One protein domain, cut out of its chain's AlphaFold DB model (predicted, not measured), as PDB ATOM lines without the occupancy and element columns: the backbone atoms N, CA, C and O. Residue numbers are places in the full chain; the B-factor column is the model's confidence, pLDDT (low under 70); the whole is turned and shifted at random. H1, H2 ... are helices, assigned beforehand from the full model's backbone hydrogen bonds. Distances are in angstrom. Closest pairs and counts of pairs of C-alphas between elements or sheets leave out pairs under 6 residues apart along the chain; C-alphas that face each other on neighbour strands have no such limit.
ATOM      1  N   ASN A   4     -45.552  27.166  24.614       83.25
ATOM      2  CA  ASN A   4     -45.717  25.807  24.087       83.25
ATOM      3  C   ASN A   4     -47.123  25.550  23.522       83.25
ATOM      4  O   ASN A   4     -47.254  24.879  22.500       83.25
ATOM      5  N   ASP A   5     -48.163  26.109  24.147       89.56
ATOM      6  CA  ASP A   5     -49.542  25.960  23.670       89.56
ATOM      7  C   ASP A   5     -49.744  26.724  22.357       89.56
ATOM      8  O   ASP A   5     -50.398  26.226  21.442       89.56
ATOM      9  N   LEU A   6     -49.143  27.913  22.235       92.94
ATOM     10  CA  LEU A   6     -49.156  28.695  21.001       92.94
ATOM     11  C   LEU A   6     -48.523  27.914  19.846       92.94
ATOM     12  O   LEU A   6     -49.138  27.782  18.794       92.94
ATOM     13  N   ILE A   7     -47.312  27.393  20.043       92.44
ATOM     14  CA  ILE A   7     -46.544  26.700  18.999       92.44
ATOM     15  C   ILE A   7     -47.298  25.461  18.503       92.44
ATOM     16  O   ILE A   7     -47.399  25.233  17.297       92.44
ATOM     17  N   GLN A   8     -47.885  24.694  19.424       92.75
ATOM     18  CA  GLN A   8     -48.695  23.534  19.071       92.75
ATOM     19  C   GLN A   8     -49.939  23.942  18.269       92.75
ATOM     20  O   GLN A   8     -50.206  23.368  17.214       92.75
ATOM     21  N   ARG A   9     -50.661  24.984  18.708       95.94
ATOM     22  CA  ARG A   9     -51.821  25.509  17.970       95.94
ATOM     23  C   ARG A   9     -51.446  26.022  16.582       95.94
ATOM     24  O   ARG A   9     -52.196  25.798  15.642       95.94
ATOM     25  N   VAL A  10     -50.304  26.689  16.435       96.94
ATOM     26  CA  VAL A  10     -49.805  27.157  15.133       96.94
ATOM     27  C   VAL A  10     -49.619  25.982  14.176       96.94
ATOM     28  O   VAL A  10     -50.112  26.043  13.053       96.94
ATOM     29  N   ALA A  11     -48.967  24.904  14.621       95.69
ATOM     30  CA  ALA A  11     -48.756  23.720  13.792       95.69
ATOM     31  C   ALA A  11     -50.079  23.033  13.401       95.69
ATOM     32  O   ALA A  11     -50.283  22.710  12.228       95.69
ATOM     33  N   ASP A  12     -50.988  22.866  14.366       96.00
ATOM     34  CA  ASP A  12     -52.246  22.134  14.182       96.00
ATOM     35  C   ASP A  12     -53.297  22.919  13.376       96.00
ATOM     36  O   ASP A  12     -54.069  22.332  12.613       96.00
ATOM     37  N   GLU A  13     -53.362  24.242  13.553       97.38
ATOM     38  CA  GLU A  13     -54.400  25.092  12.953       97.38
ATOM     39  C   GLU A  13     -53.986  25.724  11.615       97.38
ATOM     40  O   GLU A  13     -54.851  26.244  10.895       97.38
ATOM     41  N   ALA A  14     -52.700  25.660  11.255       97.50
ATOM     42  CA  ALA A  14     -52.217  26.051   9.937       97.50
ATOM     43  C   ALA A  14     -52.903  25.249   8.819       97.50
ATOM     44  O   ALA A  14     -53.338  24.107   8.990       97.50
ATOM     45  N   ARG A  15     -53.038  25.864   7.641       97.00
ATOM     46  CA  ARG A  15     -53.670  25.241   6.471       97.00
ATOM     47  C   ARG A  15     -52.793  25.403   5.230       97.00
ATOM     48  O   ARG A  15     -52.810  26.492   4.657       97.00
ATOM     49  N   PRO A  16     -52.106  24.340   4.768       95.50
ATOM     50  CA  PRO A  16     -52.091  22.990   5.350       95.50
ATOM     51  C   PRO A  16     -51.430  22.946   6.746       95.50
ATOM     52  O   PRO A  16     -50.637  23.836   7.051       95.50
ATOM     53  N   PRO A  17     -51.745  21.937   7.585       91.44
ATOM     54  CA  PRO A  17     -51.086  21.770   8.880       91.44
ATOM     55  C   PRO A  17     -49.580  21.557   8.720       91.44
ATOM     56  O   PRO A  17     -49.147  20.860   7.796       91.44
ATOM     57  N   ALA A  18     -48.800  22.123   9.638       91.31
ATOM     58  CA  ALA A  18     -47.352  21.956   9.690       91.31
ATOM     59  C   ALA A  18     -46.963  20.854  10.690       91.31
ATOM     60  O   ALA A  18     -47.752  20.467  11.553       91.31
ATOM     61  N   VAL A  19     -45.742  20.324  10.580       86.06
ATOM     62  CA  VAL A  19     -45.274  19.240  11.456       86.06
ATOM     63  C   VAL A  19     -44.330  19.802  12.505       86.06
ATOM     64  O   VAL A  19     -43.150  20.026  12.240       86.06
ATOM     65  N   LEU A  20     -44.835  19.970  13.728       83.69
ATOM     66  CA  LEU A  20     -43.988  20.342  14.854       83.69
ATOM     67  C   LEU A  20     -42.964  19.236  15.141       83.69
ATOM     68  O   LEU A  20     -43.315  18.063  15.269       83.69
ATOM     69  N   GLY A  21     -41.688  19.611  15.256       79.81
ATOM     70  CA  GLY A  21     -40.627  18.668  15.606       79.81
ATOM     71  C   GLY A  21     -40.344  17.620  14.527       79.81
ATOM     72  O   GLY A  21     -39.937  16.507  14.863       79.81
ATOM     73  N   ARG A  22     -40.524  17.963  13.236       78.19
ATOM     74  CA  ARG A  22     -40.148  17.114  12.082       78.19
ATOM     75  C   ARG A  22     -38.760  16.478  12.246       78.19
ATOM     76  O   ARG A  22     -38.547  15.344  11.820       78.19
ATOM     77  N   TYR A  23     -37.846  17.196  12.892       82.19
ATOM     78  CA  TYR A  23     -36.530  16.714  13.287       82.19
ATOM     79  C   TYR A  23     -36.434  16.650  14.822       82.19
ATOM     80  O   TYR A  23     -36.124  17.655  15.464       82.19
ATOM     81  N   PRO A  24     -36.733  15.492  15.439       76.50
ATOM     82  CA  PRO A  24     -36.772  15.375  16.891       76.50
ATOM     83  C   PRO A  24     -35.382  15.565  17.510       76.50
ATOM     84  O   PRO A  24     -34.395  15.016  17.021       76.50
ATOM     85  N   GLY A  25     -35.319  16.306  18.620       75.00
ATOM     86  CA  GLY A  25     -34.078  16.564  19.360       75.00
ATOM     87  C   GLY A  25     -33.244  17.733  18.833       75.00
ATOM     88  O   GLY A  25     -32.156  17.959  19.355       75.00
ATOM     89  N   LEU A  26     -33.737  18.465  17.829       77.00
ATOM     90  CA  LEU A  26     -33.139  19.727  17.408       77.00
ATOM     91  C   LEU A  26     -33.716  20.897  18.207       77.00
ATOM     92  O   LEU A  26     -34.926  20.974  18.420       77.00
ATOM     93  N   GLU A  27     -32.846  21.828  18.592       83.12
ATOM     94  CA  GLU A  27     -33.235  23.074  19.266       83.12
ATOM     95  C   GLU A  27     -33.862  24.095  18.294       83.12
ATOM     96  O   GLU A  27     -34.501  25.033  18.745       83.12
ATOM     97  N   ILE A  28     -33.784  23.846  16.976       84.38
ATOM     98  CA  ILE A  28     -34.270  24.727  15.895       84.38
ATOM     99  C   ILE A  28     -35.712  24.437  15.429       84.38
ATOM    100  O   ILE A  28     -36.068  24.557  14.254       84.38
ATOM    101  N   PHE A  29     -36.551  23.899  16.313       89.56
ATOM    102  CA  PHE A  29     -37.883  23.428  15.920       89.56
ATOM    103  C   PHE A  29     -38.847  24.574  15.563       89.56
ATOM    104  O   PHE A  29     -39.814  24.332  14.836       89.56
ATOM    105  N   LEU A  30     -38.604  25.792  16.059       92.56
ATOM    106  CA  LEU A  30     -39.399  26.985  15.752       92.56
ATOM    107  C   LEU A  30     -39.124  27.489  14.336       92.56
ATOM    108  O   LEU A  30     -40.055  27.779  13.588       92.56
ATOM    109  N   GLU A  31     -37.853  27.526  13.963       93.56
ATOM    110  CA  GLU A  31     -37.341  27.919  12.656       93.56
ATOM    111  C   GLU A  31     -37.840  26.940  11.592       93.56
ATOM    112  O   GLU A  31     -38.353  27.350  10.554       93.56
ATOM    113  N   VAL A  32     -37.799  25.635  11.892       93.69
ATOM    114  CA  VAL A  32     -38.358  24.585  11.023       93.69
ATOM    115  C   VAL A  32     -39.876  24.721  10.872       93.69
ATOM    116  O   VAL A  32     -40.398  24.537   9.774       93.69
ATOM    117  N   LEU A  33     -40.602  25.042  11.949       95.25
ATOM    118  CA  LEU A  33     -42.047  25.276  11.872       95.25
ATOM    119  C   LEU A  33     -42.362  26.492  10.991       95.25
ATOM    120  O   LEU A  33     -43.254  26.421  10.151       95.25
ATOM    121  N   LEU A  34     -41.637  27.596  11.167       97.00
ATOM    122  CA  LEU A  34     -41.811  28.799  10.361       97.00
ATOM    123  C   LEU A  34     -41.495  28.537   8.878       97.00
ATOM    124  O   LEU A  34     -42.267  28.949   8.012       97.00
ATOM    125  N   ASP A  35     -40.418  27.807   8.590       96.00
ATOM    126  CA  ASP A  35     -40.067  27.395   7.228       96.00
ATOM    127  C   ASP A  35     -41.164  26.538   6.585       96.00
ATOM    128  O   ASP A  35     -41.582  26.798   5.458       96.00
ATOM    129  N   ASP A  36     -41.729  25.579   7.321       95.56
ATOM    130  CA  ASP A  36     -42.860  24.776   6.850       95.56
ATOM    131  C   ASP A  36     -44.083  25.638   6.502       95.56
ATOM    132  O   ASP A  36     -44.748  25.400   5.489       95.56
ATOM    133  N   LEU A  37     -44.387  26.656   7.313       97.31
ATOM    134  CA  LEU A  37     -45.506  27.567   7.065       97.31
ATOM    135  C   LEU A  37     -45.290  28.406   5.799       97.31
ATOM    136  O   LEU A  37     -46.217  28.559   5.003       97.31
ATOM    137  N   VAL A  38     -44.075  28.917   5.588       97.94
ATOM    138  CA  VAL A  38     -43.735  29.718   4.403       97.94
ATOM    139  C   VAL A  38     -43.703  28.850   3.147       97.94
ATOM    140  O   VAL A  38     -44.381  29.153   2.164       97.94
ATOM    141  N   THR A  39     -42.970  27.738   3.175       96.69
ATOM    142  CA  THR A  39     -42.760  26.866   2.008       96.69
ATOM    143  C   THR A  39     -44.045  26.198   1.525       96.69
ATOM    144  O   THR A  39     -44.226  25.998   0.322       96.69
ATOM    145  N   SER A  40     -44.972  25.888   2.435       96.19
ATOM    146  CA  SER A  40     -46.288  25.339   2.087       96.19
ATOM    147  C   SER A  40     -47.334  26.402   1.734       96.19
ATOM    148  O   SER A  40     -48.465  26.053   1.385       96.19
ATOM    149  N   ASN A  41     -46.969  27.687   1.802       96.81
ATOM    150  CA  ASN A  41     -47.881  28.820   1.694       96.81
ATOM    151  C   ASN A  41     -49.098  28.661   2.633       96.81
ATOM    152  O   ASN A  41     -50.254  28.821   2.221       96.81
ATOM    153  N   ALA A  42     -48.833  28.282   3.886       97.50
ATOM    154  CA  ALA A  42     -49.859  27.996   4.872       97.50
ATOM    155  C   ALA A  42     -50.635  29.251   5.274       97.50
ATOM    156  O   ALA A  42     -50.076  30.307   5.567       97.50
ATOM    157  N   TRP A  43     -51.953  29.108   5.359       98.25
ATOM    158  CA  TRP A  43     -52.817  30.100   5.977       98.25
ATOM    159  C   TRP A  43     -52.915  29.851   7.484       98.25
ATOM    160  O   TRP A  43     -53.112  28.715   7.915       98.25
ATOM    161  N   LEU A  44     -52.850  30.921   8.279       98.12
ATOM    162  CA  LEU A  44     -53.017  30.889   9.732       98.12
ATOM    163  C   LEU A  44     -53.897  32.062  10.175       98.12
ATOM    164  O   LEU A  44     -53.807  33.161   9.625       98.12
ATOM    165  N   SER A  45     -54.756  31.849  11.173       97.94
ATOM    166  CA  SER A  45     -55.626  32.911  11.685       97.94
ATOM    167  C   SER A  45     -54.805  34.078  12.241       97.94
ATOM    168  O   SER A  45     -53.719  33.890  12.785       97.94
ATOM    169  N   LEU A  46     -55.336  35.301  12.155       96.69
ATOM    170  CA  LEU A  46     -54.648  36.483  12.690       96.69
ATOM    171  C   LEU A  46     -54.395  36.371  14.207       96.69
ATOM    172  O   LEU A  46     -53.382  36.867  14.691       96.69
ATOM    173  N   GLU A  47     -55.305  35.700  14.924       95.56
ATOM    174  CA  GLU A  47     -55.190  35.389  16.356       95.56
ATOM    175  C   GLU A  47     -53.910  34.614  16.668       95.56
ATOM    176  O   GLU A  47     -53.300  34.887  17.688       95.56
ATOM    177  N   LEU A  48     -53.496  33.684  15.799       96.94
ATOM    178  CA  LEU A  48     -52.305  32.853  15.999       96.94
ATOM    179  C   LEU A  48     -51.064  33.409  15.301       96.94
ATOM    180  O   LEU A  48     -49.953  33.299  15.813       96.94
ATOM    181  N   LYS A  49     -51.250  34.056  14.152       97.62
ATOM    182  CA  LYS A  49     -50.157  34.589  13.343       97.62
ATOM    183  C   LYS A  49     -49.424  35.739  14.018       97.62
ATOM    184  O   LYS A  49     -48.200  35.780  13.970       97.62
ATOM    185  N   LYS A  50     -50.158  36.647  14.668       96.75
ATOM    186  CA  LYS A  50     -49.540  37.711  15.466       96.75
ATOM    187  C   LYS A  50     -48.652  37.129  16.576       96.75
ATOM    188  O   LYS A  50     -47.459  37.426  16.518       96.75
ATOM    189  N   PRO A  51     -49.161  36.300  17.526       95.50
ATOM    190  CA  PRO A  51     -48.367  35.754  18.655       95.50
ATOM    191  C   PRO A  51     -47.151  35.007  18.183       95.50
ATOM    192  O   PRO A  51     -46.082  35.160  18.757       95.50
ATOM    193  N   PHE A  52     -47.301  34.277  17.088       95.94
ATOM    194  CA  PHE A  52     -46.198  33.554  16.504       95.94
ATOM    195  C   PHE A  52     -45.095  34.473  15.954       95.94
ATOM    196  O   PHE A  52     -43.948  34.329  16.351       95.94
ATOM    197  N   LEU A  53     -45.420  35.462  15.111       97.06
ATOM    198  CA  LEU A  53     -44.420  36.391  14.549       97.06
ATOM    199  C   LEU A  53     -43.728  37.248  15.620       97.06
ATOM    200  O   LEU A  53     -42.562  37.612  15.480       97.06
ATOM    201  N   ALA A  54     -44.434  37.558  16.705       95.94
ATOM    202  CA  ALA A  54     -43.898  38.365  17.793       95.94
ATOM    203  C   ALA A  54     -42.809  37.673  18.616       95.94
ATOM    204  O   ALA A  54     -42.101  38.376  19.341       95.94
ATOM    205  N   LEU A  55     -42.666  36.347  18.486       93.62
ATOM    206  CA  LEU A  55     -41.550  35.596  19.062       93.62
ATOM    207  C   LEU A  55     -40.205  36.055  18.493       93.62
ATOM    208  O   LEU A  55     -39.231  36.014  19.220       93.62
ATOM    209  N   TRP A  56     -40.161  36.519  17.240       94.94
ATOM    210  CA  TRP A  56     -38.937  37.036  16.621       94.94
ATOM    211  C   TRP A  56     -38.831  38.554  16.729       94.94
ATOM    212  O   TRP A  56     -37.801  39.062  17.135       94.94
ATOM    213  N   VAL A  57     -39.904  39.299  16.435       95.31
ATOM    214  CA  VAL A  57     -39.886  40.782  16.367       95.31
ATOM    215  C   VAL A  57     -39.377  41.469  17.647       95.31
ATOM    216  O   VAL A  57     -38.950  42.626  17.614       95.31
ATOM    217  N   ASN A  58     -39.480  40.788  18.789       92.75
ATOM    218  CA  ASN A  58     -39.073  41.315  20.087       92.75
ATOM    219  C   ASN A  58     -37.713  40.787  20.574       92.75
ATOM    220  O   ASN A  58     -37.293  41.185  21.660       92.75
ATOM    221  N   GLU A  59     -37.043  39.937  19.798       92.31
ATOM    222  CA  GLU A  59     -35.673  39.503  20.075       92.31
ATOM    223  C   GLU A  59     -34.668  40.524  19.509       92.31
ATOM    224  O   GLU A  59     -34.922  41.103  18.446       92.31
ATOM    225  N   PRO A  60     -33.543  40.789  20.200       89.94
ATOM    226  CA  PRO A  60     -32.504  41.709  19.723       89.94
ATOM    227  C   PRO A  60     -32.003  41.401  18.306       89.94
ATOM    228  O   PRO A  60     -31.767  42.318  17.521       89.94
ATOM    229  N   GLU A  61     -31.889  40.116  17.982       91.38
ATOM    230  CA  GLU A  61     -31.402  39.579  16.710       91.38
ATOM    231  C   GLU A  61     -32.313  39.959  15.532       91.38
ATOM    232  O   GLU A  61     -31.887  39.985  14.383       91.38
ATOM    233  N   PHE A  62     -33.572  40.337  15.777       93.25
ATOM    234  CA  PHE A  62     -34.450  40.811  14.707       93.25
ATOM    235  C   PHE A  62     -34.025  42.176  14.141       93.25
ATOM    236  O   PHE A  62     -34.243  42.447  12.958       93.25
ATOM    237  N   ASP A  63     -33.429  43.038  14.971       93.75
ATOM    238  CA  ASP A  63     -32.960  44.366  14.554       93.75
ATOM    239  C   ASP A  63     -31.538  44.343  13.975       93.75
ATOM    240  O   ASP A  63     -31.188  45.222  13.184       93.75
ATOM    241  N   ASP A  64     -30.736  43.351  14.361       95.38
ATOM    242  CA  ASP A  64     -29.344  43.176  13.938       95.38
ATOM    243  C   ASP A  64     -29.034  41.679  13.737       95.38
ATOM    244  O   ASP A  64     -28.361  41.085  14.581       95.38
ATOM    245  N   PRO A  65     -29.567  41.049  12.669       94.06
ATOM    246  CA  PRO A  65     -29.411  39.615  12.462       94.06
ATOM    247  C   PRO A  65     -27.987  39.242  12.027       94.06
ATOM    248  O   PRO A  65     -27.401  39.903  11.160       94.06
ATOM    249  N   ASP A  66     -27.456  38.135  12.547       95.31
ATOM    250  CA  ASP A  66     -26.233  37.498  12.053       95.31
ATOM    251  C   ASP A  66     -26.500  36.782  10.722       95.31
ATOM    252  O   ASP A  66     -26.825  35.598  10.649       95.31
ATOM    253  N   LEU A  67     -26.352  37.525   9.626       94.31
ATOM    254  CA  LEU A  67     -26.558  36.999   8.274       94.31
ATOM    255  C   LEU A  67     -25.459  36.025   7.811       94.31
ATOM    256  O   LEU A  67     -25.591  35.457   6.727       94.31
ATOM    257  N   ASP A  68     -24.385  35.829   8.586       96.94
ATOM    258  CA  ASP A  68     -23.399  34.781   8.310       96.94
ATOM    259  C   ASP A  68     -23.844  33.413   8.880       96.94
ATOM    260  O   ASP A  68     -23.301  32.381   8.462       96.94
ATOM    261  N   ASP A  69     -24.843  33.370   9.779       95.69
ATOM    262  CA  ASP A  69     -25.519  32.138  10.204       95.69
ATOM    263  C   ASP A  69     -26.679  31.800   9.239       95.69
ATOM    264  O   ASP A  69     -27.695  32.503   9.194       95.69
ATOM    265  N   PRO A  70     -26.600  30.684   8.484       94.06
ATOM    266  CA  PRO A  70     -27.646  30.306   7.535       94.06
ATOM    267  C   PRO A  70     -29.026  30.073   8.165       94.06
ATOM    268  O   PRO A  70     -30.041  30.174   7.473       94.06
ATOM    269  N   ILE A  71     -29.088  29.695   9.445       92.44
ATOM    270  CA  ILE A  71     -30.349  29.448  10.156       92.44
ATOM    271  C   ILE A  71     -30.999  30.779  10.526       92.44
ATOM    272  O   ILE A  71     -32.215  30.933  10.368       92.44
ATOM    273  N   GLU A  72     -30.202  31.744  10.976       94.44
ATOM    274  CA  GLU A  72     -30.675  33.080  11.321       94.44
ATOM    275  C   GLU A  72     -31.112  33.854  10.073       94.44
ATOM    276  O   GLU A  72     -32.236  34.360  10.035       94.44
ATOM    277  N   GLU A  73     -30.313  33.826   8.998       96.44
ATOM    278  CA  GLU A  73     -30.679  34.412   7.701       96.44
ATOM    279  C   GLU A  73     -32.009  33.836   7.179       96.44
ATOM    280  O   GLU A  73     -32.903  34.577   6.749       96.44
ATOM    281  N   LEU A  74     -32.175  32.507   7.226       95.94
ATOM    282  CA  LEU A  74     -33.402  31.850   6.776       95.94
ATOM    283  C   LEU A  74     -34.602  32.259   7.634       95.94
ATOM    284  O   LEU A  74     -35.669  32.564   7.098       95.94
ATOM    285  N   SER A  75     -34.433  32.286   8.954       95.44
ATOM    286  CA  SER A  75     -35.500  32.634   9.891       95.44
ATOM    287  C   SER A  75     -35.939  34.080   9.712       95.44
ATOM    288  O   SER A  75     -37.133  34.332   9.565       95.44
ATOM    289  N   TYR A  76     -34.991  35.014   9.616       97.00
ATOM    290  CA  TYR A  76     -35.261  36.422   9.330       97.00
ATOM    291  C   TYR A  76     -36.072  36.586   8.037       97.00
ATOM    292  O   TYR A  76     -37.154  37.186   8.032       97.00
ATOM    293  N   ASN A  77     -35.613  35.971   6.944       97.94
ATOM    294  CA  ASN A  77     -36.313  36.008   5.661       97.94
ATOM    295  C   ASN A  77     -37.723  35.406   5.751       97.94
ATOM    296  O   ASN A  77     -38.681  35.976   5.218       97.94
ATOM    297  N   ASN A  78     -37.876  34.286   6.458       98.25
ATOM    298  CA  ASN A  78     -39.159  33.619   6.624       98.25
ATOM    299  C   ASN A  78     -40.129  34.412   7.516       98.25
ATOM    300  O   ASN A  78     -41.329  34.403   7.240       98.25
ATOM    301  N   VAL A  79     -39.655  35.156   8.523       98.25
ATOM    302  CA  VAL A  79     -40.498  36.063   9.323       98.25
ATOM    303  C   VAL A  79     -41.117  37.127   8.416       98.25
ATOM    304  O   VAL A  79     -42.337  37.320   8.424       98.25
ATOM    305  N   HIS A  80     -40.304  37.767   7.571       98.31
ATOM    306  CA  HIS A  80     -40.779  38.760   6.608       98.31
ATOM    307  C   HIS A  80     -41.714  38.157   5.552       98.31
ATOM    308  O   HIS A  80     -42.766  38.736   5.262       98.31
ATOM    309  N   ALA A  81     -41.376  36.988   5.005       98.62
ATOM    310  CA  ALA A  81     -42.202  36.299   4.019       98.62
ATOM    311  C   ALA A  81     -43.562  35.895   4.605       98.62
ATOM    312  O   ALA A  81     -44.608  36.176   4.015       98.62
ATOM    313  N   PHE A  82     -43.572  35.298   5.799       98.56
ATOM    314  CA  PHE A  82     -44.809  34.886   6.443       98.56
ATOM    315  C   PHE A  82     -45.679  36.094   6.788       98.56
ATOM    316  O   PHE A  82     -46.887  36.042   6.575       98.56
ATOM    317  N   ALA A  83     -45.098  37.210   7.241       98.44
ATOM    318  CA  ALA A  83     -45.835  38.435   7.553       98.44
ATOM    319  C   ALA A  83     -46.655  38.976   6.371       98.44
ATOM    320  O   ALA A  83     -47.773  39.453   6.576       98.44
ATOM    321  N   VAL A  84     -46.149  38.854   5.139       98.31
ATOM    322  CA  VAL A  84     -46.826  39.351   3.927       98.31
ATOM    323  C   VAL A  84     -47.776  38.342   3.272       98.31
ATOM    324  O   VAL A  84     -48.516  38.710   2.362       98.31
ATOM    325  N   MET A  85     -47.803  37.089   3.730       98.12
ATOM    326  CA  MET A  85     -48.838  36.124   3.339       98.12
ATOM    327  C   MET A  85     -50.188  36.480   3.978       98.12
ATOM    328  O   MET A  85     -50.227  37.077   5.051       98.12
ATOM    329  N   ASP A  86     -51.314  36.078   3.385       97.00
ATOM    330  CA  ASP A  86     -52.630  36.353   3.973       97.00
ATOM    331  C   ASP A  86     -52.892  35.513   5.244       97.00
ATOM    332  O   ASP A  86     -52.658  34.302   5.237       97.00
ATOM    333  N   PRO A  87     -53.418  36.106   6.337       97.56
ATOM    334  CA  PRO A  87     -53.665  37.535   6.526       97.56
ATOM    335  C   PRO A  87     -52.355  38.304   6.768       97.56
ATOM    336  O   PRO A  87     -51.517  37.867   7.561       97.56
ATOM    337  N   VAL A  88     -52.207  39.461   6.114       98.25
ATOM    338  CA  VAL A  88     -51.014  40.315   6.242       98.25
ATOM    339  C   VAL A  88     -50.888  40.868   7.664       98.25
ATOM    340  O   VAL A  88     -51.871  41.327   8.255       98.25
ATOM    341  N   VAL A  89     -49.670  40.850   8.205       98.12
ATOM    342  CA  VAL A  89     -49.324  41.408   9.515       98.12
ATOM    343  C   VAL A  89     -48.217  42.439   9.352       98.12
ATOM    344  O   VAL A  89     -47.168  42.153   8.786       98.12
ATOM    345  N   ASP A  90     -48.448  43.638   9.878       97.62
ATOM    346  CA  ASP A  90     -47.403  44.648  10.026       97.62
ATOM    347  C   ASP A  90     -46.512  44.281  11.222       97.62
ATOM    348  O   ASP A  90     -46.984  44.281  12.362       97.62
ATOM    349  N   LEU A  91     -45.248  43.938  10.968       97.12
ATOM    350  CA  LEU A  91     -44.308  43.500  12.005       97.12
ATOM    351  C   LEU A  91     -44.023  44.608  13.021       97.12
ATOM    352  O   LEU A  91     -43.969  44.332  14.217       97.12
ATOM    353  N   GLU A  92     -43.961  45.868  12.589       95.62
ATOM    354  CA  GLU A  92     -43.735  46.990  13.506       95.62
ATOM    355  C   GLU A  92     -44.896  47.162  14.497       95.62
ATOM    356  O   GLU A  92     -44.696  47.568  15.643       95.62
ATOM    357  N   SER A  93     -46.111  46.749  14.116       95.00
ATOM    358  CA  SER A  93     -47.265  46.739  15.024       95.00
ATOM    359  C   SER A  93     -47.158  45.714  16.165       95.00
ATOM    360  O   SER A  93     -47.941  45.785  17.114       95.00
ATOM    361  N   LEU A  94     -46.209  44.770  16.087       95.69
ATOM    362  CA  LEU A  94     -45.970  43.733  17.099       95.69
ATOM    363  C   LEU A  94     -44.857  44.099  18.093       95.69
ATOM    364  O   LEU A  94     -44.599  43.337  19.030       95.69
ATOM    365  N   ARG A  95     -44.199  45.254  17.924       92.81
ATOM    366  CA  ARG A  95     -43.160  45.721  18.850       92.81
ATOM    367  C   ARG A  95     -43.728  45.918  20.249       92.81
ATOM    368  O   ARG A  95     -44.757  46.569  20.431       92.81
TER     369      ARG A  95
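This is residues 4 to 95 of the 100 residues of an uncharacterized protein of Corynebacterium mustelae (UniProt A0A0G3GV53). Four helices set their centres at the corners of a loosely closed ring, in the order H1, H2, H4, H3, with the H1 and H2 side made by few contacts. Two long loops, residues 14 to 28 and 58 to 69, run round the outside, and the last residues after H4 fold back past H3. The printed part has 92 residues with four named helices, H1 to H4, and no named strand; the class is all helix. It is compact, with a radius of gyration of the C-alphas of 12.3 A and spans of 33 by 31 by 22 A.

H4, residues 70 to 84, touches H2, residues 29 to 39, at a steep tilt of 50 degrees, the same way; the closest C-alphas, of Val 38 and Phe 82, are 5.7 A apart. With residues 79 to 83 alone, H4 only just touches residues 53 to 56 of H3, residues 46 to 57, with 3 pairs of C-alphas within 8 A. The closest are those of Leu 53 and Val 79, 6.5 A. This helical hairpin has a shallow tilt of 34 degrees, only just short of steep, opposite ways. Residues 48 to 52 of H3 touch H1, residues 4 to 13, at a steep tilt of 51 degrees, opposite ways; the C-alphas of Val 10 and Leu 48 are closest, 6.3 A. H1 and H2 are close but not clearly touching, Ala 11 to Leu 33 being the closest C-alphas at 7.1 A. H1 and H4 are apart, as are H2 and H3. The packing is mostly crossed, only just: 1 of 3 touching pairs is shallow. Every O i to N i+4 pair is within hydrogen-bond range in H1, H2 and H4, and 5 of 8 in H3.

H4 measures 21.5 A, ending at C-alpha 84 (-46.826, 39.351, 3.927). H3 measures 15.8 A and H2 15.1 A. H1 begins at C-alpha 4 (-45.717, 25.807, 24.087).

The C-alphas of Gly 25 and Ser 93 are farthest apart, 33.2 A. The links H1 to H2 and H3 to H4 are long. The printed part has no cut, and no printed residue is under 70 in pLDDT.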